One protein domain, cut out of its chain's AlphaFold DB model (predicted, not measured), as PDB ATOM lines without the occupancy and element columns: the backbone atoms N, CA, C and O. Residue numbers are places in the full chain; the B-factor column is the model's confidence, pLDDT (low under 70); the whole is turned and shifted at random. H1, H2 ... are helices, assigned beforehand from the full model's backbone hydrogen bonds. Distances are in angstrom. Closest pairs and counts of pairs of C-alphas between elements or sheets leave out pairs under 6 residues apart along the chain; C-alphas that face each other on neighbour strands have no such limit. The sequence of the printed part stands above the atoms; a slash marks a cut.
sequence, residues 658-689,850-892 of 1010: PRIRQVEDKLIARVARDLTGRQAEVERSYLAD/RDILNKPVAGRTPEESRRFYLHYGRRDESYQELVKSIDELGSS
ATOM      1  N   PRO A 658      33.917 -49.686 -13.694       66.38
ATOM      2  CA  PRO A 658      35.212 -50.132 -14.215       66.38
ATOM      3  C   PRO A 658      35.909 -49.072 -15.075       66.38
ATOM      4  O   PRO A 658      37.127 -48.926 -15.002       66.38
ATOM      5  N   ARG A 659      35.143 -48.308 -15.866       64.94
ATOM      6  CA  ARG A 659      35.672 -47.223 -16.702       64.94
ATOM      7  C   ARG A 659      36.189 -46.072 -15.846       64.94
ATOM      8  O   ARG A 659      37.328 -45.667 -16.036       64.94
ATOM      9  N   ILE A 660      35.406 -45.611 -14.870       67.00
ATOM     10  CA  ILE A 660      35.805 -44.578 -13.906       67.00
ATOM     11  C   ILE A 660      37.078 -45.017 -13.169       67.00
ATOM     12  O   ILE A 660      38.060 -44.276 -13.174       67.00
ATOM     13  N   ARG A 661      37.120 -46.255 -12.647       74.56
ATOM     14  CA  ARG A 661      38.327 -46.816 -12.011       74.56
ATOM     15  C   ARG A 661      39.532 -46.820 -12.948       74.56
ATOM     16  O   ARG A 661      40.614 -46.432 -12.532       74.56
ATOM     17  N   GLN A 662      39.354 -47.195 -14.214       77.12
ATOM     18  CA  GLN A 662      40.447 -47.207 -15.186       77.12
ATOM     19  C   GLN A 662      41.032 -45.807 -15.430       77.12
ATOM     20  O   GLN A 662      42.247 -45.675 -15.602       77.12
ATOM     21  N   VAL A 663      40.198 -44.762 -15.476       70.62
ATOM     22  CA  VAL A 663      40.697 -43.387 -15.635       70.62
ATOM     23  C   VAL A 663      41.346 -42.891 -14.333       70.62
ATOM     24  O   VAL A 663      42.428 -42.304 -14.388       70.62
ATOM     25  N   GLU A 664      40.772 -43.202 -13.165       79.31
ATOM     26  CA  GLU A 664      41.375 -42.902 -11.855       79.31
ATOM     27  C   GLU A 664      42.757 -43.555 -11.693       79.31
ATOM     28  O   GLU A 664      43.711 -42.889 -11.292       79.31
ATOM     29  N   ASP A 665      42.906 -44.830 -12.057       84.00
ATOM     30  CA  ASP A 665      44.164 -45.572 -11.927       84.00
ATOM     31  C   ASP A 665      45.270 -45.000 -12.833       84.00
ATOM     32  O   ASP A 665      46.440 -44.952 -12.440       84.00
ATOM     33  N   LYS A 666      44.912 -44.483 -14.020       80.81
ATOM     34  CA  LYS A 666      45.850 -43.758 -14.898       80.81
ATOM     35  C   LYS A 666      46.350 -42.468 -14.251       80.81
ATOM     36  O   LYS A 666      47.554 -42.194 -14.309       80.81
ATOM     37  N   LEU A 667      45.452 -41.694 -13.638       80.94
ATOM     38  CA  LEU A 667      45.820 -40.481 -12.911       80.94
ATOM     39  C   LEU A 667      46.718 -40.825 -11.719       80.94
ATOM     40  O   LEU A 667      47.786 -40.238 -11.572       80.94
ATOM     41  N   ILE A 668      46.330 -41.808 -10.906       83.94
ATOM     42  CA  ILE A 668      47.098 -42.248  -9.735       83.94
ATOM     43  C   ILE A 668      48.517 -42.652 -10.142       83.94
ATOM     44  O   ILE A 668      49.481 -42.181  -9.546       83.94
ATOM     45  N   ALA A 669      48.670 -43.464 -11.193       84.19
ATOM     46  CA  ALA A 669      49.982 -43.882 -11.683       84.19
ATOM     47  C   ALA A 669      50.835 -42.704 -12.187       84.19
ATOM     48  O   ALA A 669      52.063 -42.723 -12.089       84.19
ATOM     49  N   ARG A 670      50.213 -41.665 -12.751       82.69
ATOM     50  CA  ARG A 670      50.901 -40.427 -13.141       82.69
ATOM     51  C   ARG A 670      51.332 -39.618 -11.917       82.69
ATOM     52  O   ARG A 670      52.513 -39.303 -11.822       82.69
ATOM     53  N   VAL A 671      50.423 -39.342 -10.983       82.25
ATOM     54  CA  VAL A 671      50.707 -38.560  -9.768       82.25
ATOM     55  C   VAL A 671      51.765 -39.250  -8.904       82.25
ATOM     56  O   VAL A 671      52.688 -38.604  -8.420       82.25
ATOM     57  N   ALA A 672      51.696 -40.574  -8.758       83.56
ATOM     58  CA  ALA A 672      52.713 -41.340  -8.042       83.56
ATOM     59  C   ALA A 672      54.108 -41.200  -8.686       83.56
ATOM     60  O   ALA A 672      55.111 -41.085  -7.980       83.56
ATOM     61  N   ARG A 673      54.184 -41.155 -10.027       84.44
ATOM     62  CA  ARG A 673      55.439 -40.886 -10.752       84.44
ATOM     63  C   ARG A 673      55.936 -39.457 -10.535       84.44
ATOM     64  O   ARG A 673      57.119 -39.290 -10.269       84.44
ATOM     65  N   ASP A 674      55.054 -38.462 -10.595       80.69
ATOM     66  CA  ASP A 674      55.397 -37.053 -10.341       80.69
ATOM     67  C   ASP A 674      55.964 -36.840  -8.926       80.69
ATOM     68  O   ASP A 674      56.975 -36.170  -8.724       80.69
ATOM     69  N   LEU A 675      55.372 -37.508  -7.935       82.38
ATOM     70  CA  LEU A 675      55.773 -37.396  -6.532       82.38
ATOM     71  C   LEU A 675      56.956 -38.286  -6.133       82.38
ATOM     72  O   LEU A 675      57.382 -38.266  -4.972       82.38
ATOM     73  N   THR A 676      57.510 -39.068  -7.061       84.62
ATOM     74  CA  THR A 676      58.600 -40.001  -6.757       84.62
ATOM     75  C   THR A 676      59.808 -39.257  -6.175       84.62
ATOM     76  O   THR A 676      60.322 -38.305  -6.753       84.62
ATOM     77  N   GLY A 677      60.257 -39.677  -4.987       77.81
ATOM     78  CA  GLY A 677      61.389 -39.067  -4.277       77.81
ATOM     79  C   GLY A 677      61.090 -37.740  -3.562       77.81
ATOM     80  O   GLY A 677      61.924 -37.290  -2.782       77.81
ATOM     81  N   ARG A 678      59.908 -37.138  -3.765       84.88
ATOM     82  CA  ARG A 678      59.510 -35.847  -3.164       84.88
ATOM     83  C   ARG A 678      58.214 -35.905  -2.359       84.88
ATOM     84  O   ARG A 678      57.883 -34.945  -1.671       84.88
ATOM     85  N   GLN A 679      57.502 -37.031  -2.381       83.81
ATOM     86  CA  GLN A 679      56.205 -37.193  -1.722       83.81
ATOM     87  C   GLN A 679      56.217 -36.745  -0.249       83.81
ATOM     88  O   GLN A 679      55.390 -35.936   0.150       83.81
ATOM     89  N   ALA A 680      57.201 -37.178   0.544       79.62
ATOM     90  CA  ALA A 680      57.290 -36.804   1.960       79.62
ATOM     91  C   ALA A 680      57.595 -35.309   2.202       79.62
ATOM     92  O   ALA A 680      57.315 -34.783   3.276       79.62
ATOM     93  N   GLU A 681      58.222 -34.618   1.250       82.69
ATOM     94  CA  GLU A 681      58.450 -33.166   1.303       82.69
ATOM     95  C   GLU A 681      57.161 -32.415   0.959       82.69
ATOM     96  O   GLU A 681      56.718 -31.555   1.718       82.69
ATOM     97  N   VAL A 682      56.520 -32.812  -0.139       81.81
ATOM     98  CA  VAL A 682      55.262 -32.244  -0.629       81.81
ATOM     99  C   VAL A 682      54.145 -32.387   0.399       81.81
ATOM    100  O   VAL A 682      53.433 -31.428   0.675       81.81
ATOM    101  N   GLU A 683      54.007 -33.563   1.008       82.62
ATOM    102  CA  GLU A 683      53.007 -33.819   2.045       82.62
ATOM    103  C   GLU A 683      53.266 -33.005   3.318       82.62
ATOM    104  O   GLU A 683      52.319 -32.504   3.922       82.62
ATOM    105  N   ARG A 684      54.538 -32.804   3.696       79.25
ATOM    106  CA  ARG A 684      54.908 -31.933   4.825       79.25
ATOM    107  C   ARG A 684      54.596 -30.468   4.545       79.25
ATOM    108  O   ARG A 684      54.028 -29.815   5.415       79.25
ATOM    109  N   SER A 685      54.918 -29.969   3.350       77.50
ATOM    110  CA  SER A 685      54.527 -28.618   2.924       77.50
ATOM    111  C   SER A 685      53.008 -28.475   2.925       77.50
ATOM    112  O   SER A 685      52.477 -27.522   3.472       77.50
ATOM    113  N   TYR A 686      52.297 -29.471   2.396       77.50
ATOM    114  CA  TYR A 686      50.842 -29.467   2.339       77.50
ATOM    115  C   TYR A 686      50.201 -29.460   3.736       77.50
ATOM    116  O   TYR A 686      49.278 -28.686   3.975       77.50
ATOM    117  N   LEU A 687      50.706 -30.258   4.684       76.19
ATOM    118  CA  LEU A 687      50.269 -30.208   6.084       76.19
ATOM    119  C   LEU A 687      50.575 -28.851   6.733       76.19
ATOM    120  O   LEU A 687      49.719 -28.318   7.437       76.19
ATOM    121  N   ALA A 688      51.752 -28.274   6.471       73.06
ATOM    122  CA  ALA A 688      52.121 -26.949   6.972       73.06
ATOM    123  C   ALA A 688      51.191 -25.848   6.429       73.06
ATOM    124  O   ALA A 688      50.739 -24.991   7.190       73.06
ATOM    125  N   ASP A 689      50.821 -25.931   5.148       70.31
ATOM    126  CA  ASP A 689      49.900 -25.005   4.483       70.31
ATOM    127  C   ASP A 689      48.470 -25.079   5.043       70.31
ATOM    128  O   ASP A 689      47.707 -24.123   4.890       70.31
ATOM    129  N   ARG A 850      44.185 -35.789   6.614       78.94
ATOM    130  CA  ARG A 850      45.211 -35.433   7.617       78.94
ATOM    131  C   ARG A 850      45.781 -36.682   8.277       78.94
ATOM    132  O   ARG A 850      46.997 -36.806   8.370       78.94
ATOM    133  N   ASP A 851      44.924 -37.616   8.674       83.38
ATOM    134  CA  ASP A 851      45.349 -38.867   9.305       83.38
ATOM    135  C   ASP A 851      46.222 -39.695   8.352       83.38
ATOM    136  O   ASP A 851      47.238 -40.246   8.769       83.38
ATOM    137  N   ILE A 852      45.875 -39.731   7.058       87.12
ATOM    138  CA  ILE A 852      46.708 -40.346   6.016       87.12
ATOM    139  C   ILE A 852      48.063 -39.635   5.936       87.12
ATOM    140  O   ILE A 852      49.095 -40.294   6.042       87.12
ATOM    141  N   LEU A 853      48.071 -38.309   5.790       83.94
ATOM    142  CA  LEU A 853      49.280 -37.495   5.628       83.94
ATOM    143  C   LEU A 853      50.222 -37.559   6.841       83.94
ATOM    144  O   LEU A 853      51.438 -37.502   6.673       83.94
ATOM    145  N   ASN A 854      49.681 -37.748   8.046       83.88
ATOM    146  CA  ASN A 854      50.450 -37.929   9.279       83.88
ATOM    147  C   ASN A 854      51.083 -39.328   9.407       83.88
ATOM    148  O   ASN A 854      51.995 -39.517  10.215       83.88
ATOM    149  N   LYS A 855      50.642 -40.319   8.617       86.69
ATOM    150  CA  LYS A 855      51.285 -41.641   8.549       86.69
ATOM    151  C   LYS A 855      52.490 -41.608   7.604       86.69
ATOM    152  O   LYS A 855      52.377 -41.040   6.515       86.69
ATOM    153  N   PRO A 856      53.608 -42.286   7.929       83.62
ATOM    154  CA  PRO A 856      54.690 -42.505   6.972       83.62
ATOM    155  C   PRO A 856      54.170 -43.201   5.708       83.62
ATOM    156  O   PRO A 856      53.403 -44.157   5.816       83.62
ATOM    157  N   VAL A 857      54.625 -42.777   4.521       82.31
ATOM    158  CA  VAL A 857      54.182 -43.334   3.222       82.31
ATOM    159  C   VAL A 857      54.291 -44.867   3.184       82.31
ATOM    160  O   VAL A 857      53.371 -45.533   2.723       82.31
ATOM    161  N   ALA A 858      55.363 -45.436   3.749       81.69
ATOM    162  CA  ALA A 858      55.595 -46.884   3.807       81.69
ATOM    163  C   ALA A 858      54.597 -47.664   4.690       81.69
ATOM    164  O   ALA A 858      54.517 -48.883   4.581       81.69
ATOM    165  N   GLY A 859      53.861 -46.984   5.574       82.25
ATOM    166  CA  GLY A 859      52.880 -47.586   6.482       82.25
ATOM    167  C   GLY A 859      51.426 -47.436   6.030       82.25
ATOM    168  O   GLY A 859      50.526 -47.740   6.809       82.25
ATOM    169  N   ARG A 860      51.179 -46.926   4.816       87.75
ATOM    170  CA  ARG A 860      49.831 -46.717   4.268       87.75
ATOM    171  C   ARG A 860      49.364 -47.918   3.457       87.75
ATOM    172  O   ARG A 860      50.130 -48.520   2.708       87.75
ATOM    173  N   THR A 861      48.076 -48.215   3.547       90.19
ATOM    174  CA  THR A 861      47.388 -49.156   2.653       90.19
ATOM    175  C   THR A 861      47.337 -48.623   1.211       90.19
ATOM    176  O   THR A 861      47.451 -47.406   0.990       90.19
ATOM    177  N   PRO A 862      47.138 -49.497   0.205       83.50
ATOM    178  CA  PRO A 862      46.916 -49.074  -1.177       83.50
ATOM    179  C   PRO A 862      45.783 -48.047  -1.315       83.50
ATOM    180  O   PRO A 862      45.930 -47.064  -2.034       83.50
ATOM    181  N   GLU A 863      44.692 -48.206  -0.566       79.75
ATOM    182  CA  GLU A 863      43.531 -47.311  -0.566       79.75
ATOM    183  C   GLU A 863      43.827 -45.948   0.077       79.75
ATOM    184  O   GLU A 863      43.307 -44.918  -0.358       79.75
ATOM    185  N   GLU A 864      44.656 -45.906   1.122       85.12
ATOM    186  CA  GLU A 864      45.123 -44.649   1.718       85.12
ATOM    187  C   GLU A 864      46.043 -43.889   0.757       85.12
ATOM    188  O   GLU A 864      45.869 -42.684   0.568       85.12
ATOM    189  N   SER A 865      46.955 -44.596   0.085       85.12
ATOM    190  CA  SER A 865      47.810 -44.020  -0.960       85.12
ATOM    191  C   SER A 865      46.983 -43.528  -2.151       85.12
ATOM    192  O   SER A 865      47.157 -42.398  -2.600       85.12
ATOM    193  N   ARG A 866      46.008 -44.326  -2.608       87.50
ATOM    194  CA  ARG A 866      45.035 -43.964  -3.650       87.50
ATOM    195  C   ARG A 866      44.288 -42.678  -3.313       87.50
ATOM    196  O   ARG A 866      44.221 -41.780  -4.148       87.50
ATOM    197  N   ARG A 867      43.744 -42.570  -2.095       84.50
ATOM    198  CA  ARG A 867      43.030 -41.369  -1.628       84.50
ATOM    199  C   ARG A 867      43.919 -40.134  -1.641       84.50
ATOM    200  O   ARG A 867      43.475 -39.081  -2.093       84.50
ATOM    201  N   PHE A 868      45.166 -40.267  -1.191       85.81
ATOM    202  CA  PHE A 868      46.126 -39.176  -1.272       85.81
ATOM    203  C   PHE A 868      46.408 -38.770  -2.727       85.81
ATOM    204  O   PHE A 868      46.300 -37.589  -3.046       85.81
ATOM    205  N   TYR A 869      46.701 -39.718  -3.624       85.56
ATOM    206  CA  TYR A 869      47.027 -39.408  -5.020       85.56
ATOM    207  C   TYR A 869      45.859 -38.790  -5.792       85.56
ATOM    208  O   TYR A 869      46.072 -37.844  -6.544       85.56
ATOM    209  N   LEU A 870      44.627 -39.262  -5.580       80.06
ATOM    210  CA  LEU A 870      43.438 -38.650  -6.181       80.06
ATOM    211  C   LEU A 870      43.201 -37.231  -5.662       80.06
ATOM    212  O   LEU A 870      42.839 -36.346  -6.433       80.06
ATOM    213  N   HIS A 871      43.428 -36.994  -4.368       78.62
ATOM    214  CA  HIS A 871      43.292 -35.661  -3.784       78.62
ATOM    215  C   HIS A 871      44.388 -34.707  -4.261       78.62
ATOM    216  O   HIS A 871      44.092 -33.584  -4.655       78.62
ATOM    217  N   TYR A 872      45.646 -35.147  -4.258       78.38
ATOM    218  CA  TYR A 872      46.779 -34.349  -4.722       78.38
ATOM    219  C   TYR A 872      46.689 -34.056  -6.225       78.38
ATOM    220  O   TYR A 872      46.929 -32.930  -6.660       78.38
ATOM    221  N   GLY A 873      46.264 -35.057  -7.003       73.38
ATOM    222  CA  GLY A 873      46.056 -34.968  -8.442       73.38
ATOM    223  C   GLY A 873      45.051 -33.901  -8.865       73.38
ATOM    224  O   GLY A 873      45.139 -33.451  -9.994       73.38
ATOM    225  N   ARG A 874      44.178 -33.402  -7.971       69.69
ATOM    226  CA  ARG A 874      43.242 -32.283  -8.237       69.69
ATOM    227  C   ARG A 874      43.894 -31.030  -8.819       69.69
ATOM    228  O   ARG A 874      43.214 -30.221  -9.443       69.69
ATOM    229  N   ARG A 875      45.193 -30.858  -8.570       65.19
ATOM    230  CA  ARG A 875      46.014 -29.740  -9.046       65.19
ATOM    231  C   ARG A 875      46.586 -29.958 -10.451       65.19
ATOM    232  O   ARG A 875      47.105 -29.013 -11.030       65.19
ATOM    233  N   ASP A 876      46.528 -31.182 -10.972       65.62
ATOM    234  CA  ASP A 876      47.039 -31.566 -12.289       65.62
ATOM    235  C   ASP A 876      45.942 -31.381 -13.357       65.62
ATOM    236  O   ASP A 876      44.784 -31.745 -13.145       65.62
ATOM    237  N   GLU A 877      46.293 -30.836 -14.527       63.91
ATOM    238  CA  GLU A 877      45.370 -30.662 -15.663       63.91
ATOM    239  C   GLU A 877      44.693 -31.979 -16.090       63.91
ATOM    240  O   GLU A 877      43.529 -31.987 -16.486       63.91
ATOM    241  N   SER A 878      45.359 -33.122 -15.918       62.09
ATOM    242  CA  SER A 878      44.781 -34.442 -16.194       62.09
ATOM    243  C   SER A 878      43.709 -34.879 -15.197       62.09
ATOM    244  O   SER A 878      42.909 -35.754 -15.522       62.09
ATOM    245  N   TYR A 879      43.624 -34.264 -14.011       64.38
ATOM    246  CA  TYR A 879      42.451 -34.426 -13.153       64.38
ATOM    247  C   TYR A 879      41.245 -33.688 -13.727       64.38
ATOM    248  O   TYR A 879      40.136 -34.201 -13.643       64.38
ATOM    249  N   GLN A 880      41.442 -32.534 -14.368       64.38
ATOM    250  CA  GLN A 880      40.355 -31.848 -15.073       64.38
ATOM    251  C   GLN A 880      39.888 -32.662 -16.290       64.38
ATOM    252  O   GLN A 880      38.689 -32.774 -16.522       64.38
ATOM    253  N   GLU A 881      40.800 -33.321 -17.015       65.12
ATOM    254  CA  GLU A 881      40.441 -34.275 -18.081       65.12
ATOM    255  C   GLU A 881      39.747 -35.543 -17.549       65.12
ATOM    256  O   GLU A 881      38.813 -36.040 -18.180       65.12
ATOM    257  N   LEU A 882      40.166 -36.058 -16.385       64.88
ATOM    258  CA  LEU A 882      39.495 -37.152 -15.670       64.88
ATOM    259  C   LEU A 882      38.071 -36.748 -15.276       64.88
ATOM    260  O   LEU A 882      37.142 -37.491 -15.571       64.88
ATOM    261  N   VAL A 883      37.894 -35.582 -14.648       61.72
ATOM    262  CA  VAL A 883      36.580 -35.039 -14.270       61.72
ATOM    263  C   VAL A 883      35.716 -34.863 -15.507       61.72
ATOM    264  O   VAL A 883      34.601 -35.361 -15.524       61.72
ATOM    265  N   LYS A 884      36.256 -34.281 -16.583       66.31
ATOM    266  CA  LYS A 884      35.551 -34.144 -17.857       66.31
ATOM    267  C   LYS A 884      35.137 -35.496 -18.441       66.31
ATOM    268  O   LYS A 884      34.003 -35.642 -18.869       66.31
ATOM    269  N   SER A 885      36.009 -36.503 -18.404       63.94
ATOM    270  CA  SER A 885      35.695 -37.856 -18.886       63.94
ATOM    271  C   SER A 885      34.654 -38.557 -18.006       63.94
ATOM    272  O   SER A 885      33.789 -39.261 -18.518       63.94
ATOM    273  N   ILE A 886      34.712 -38.372 -16.683       61.38
ATOM    274  CA  ILE A 886      33.710 -38.878 -15.733       61.38
ATOM    275  C   ILE A 886      32.374 -38.158 -15.932       61.38
ATOM    276  O   ILE A 886      31.335 -38.805 -15.872       61.38
ATOM    277  N   ASP A 887      32.384 -36.855 -16.195       59.56
ATOM    278  CA  ASP A 887      31.187 -36.071 -16.473       59.56
ATOM    279  C   ASP A 887      30.594 -36.427 -17.839       59.56
ATOM    280  O   ASP A 887      29.382 -36.561 -17.945       59.56
ATOM    281  N   GLU A 888      31.404 -36.676 -18.868       64.06
ATOM    282  CA  GLU A 888      30.967 -37.179 -20.180       64.06
ATOM    283  C   GLU A 888      30.382 -38.599 -20.075       64.06
ATOM    284  O   GLU A 888      29.321 -38.883 -20.628       64.06
ATOM    285  N   LEU A 889      31.012 -39.490 -19.304       59.16
ATOM    286  CA  LEU A 889      30.486 -40.835 -19.045       59.16
ATOM    287  C   LEU A 889      29.226 -40.795 -18.171       59.16
ATOM    288  O   LEU A 889      28.249 -41.472 -18.472       59.16
ATOM    289  N   GLY A 890      29.209 -39.967 -17.129       53.25
ATOM    290  CA  GLY A 890      28.077 -39.775 -16.223       53.25
ATOM    291  C   GLY A 890      26.917 -38.990 -16.840       53.25
ATOM    292  O   GLY A 890      25.790 -39.097 -16.366       53.25
ATOM    293  N   SER A 891      27.169 -38.223 -17.901       53.94
ATOM    294  CA  SER A 891      26.145 -37.548 -18.708       53.94
ATOM    295  C   SER A 891      25.689 -38.368 -19.910       53.94
ATOM    296  O   SER A 891      24.684 -37.995 -20.515       53.94
ATOM    297  N   SER A 892      26.348 -39.495 -20.218       59.16
ATOM    298  CA  SER A 892      25.825 -40.443 -21.196       59.16
ATOM    299  C   SER A 892      24.488 -40.982 -20.685       59.16
ATOM    300  O   SER A 892      24.374 -41.572 -19.607       59.16
TER     301      SER A 892
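What this domain is: This is residues 658 to 689 and 850 to 892 of the 1010 residues of an uncharacterized protein of Planctomycetaceae bacterium (UniProt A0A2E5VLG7). H1 and H5 run side by side, opposite ways, at one end; H4 crosses H1; H2 and H3 make the other end. The printed part has 75 residues with five named helices, H1 to H5, all helix. It spans 40 by 23 by 20 A and is only just compact, close to loose, radius of gyration of the C-alphas 13.3 A.

How they stand to each other: From H1, residues 658 to 674, look to H4, residues 862 to 873: they touch about perpendicular, 76 degrees, closest at C-alphas 668 and 869, 5.5 A. H1 residues 660 to 667 alone touch H5, residues 877 to 891, opposite ways at a shallow tilt of 4 degrees. H2, residues 679 to 689, touches H3, residues 850 to 854, closest at C-alphas 683 and 853, 6.3 A. Every helix O i to N i+4 pair is within hydrogen-bond range.

Where its parts are: Find C-alpha 658 at (35.212, -50.132, -14.215); H1 runs 24.4 A. H5 ends at C-alpha 891, (26.145, -37.548, -18.708).

The domain as a whole: Across the cut C-alphas 689 and 850 are 11.9 A apart; residues 874 to 892 have pLDDT under 70.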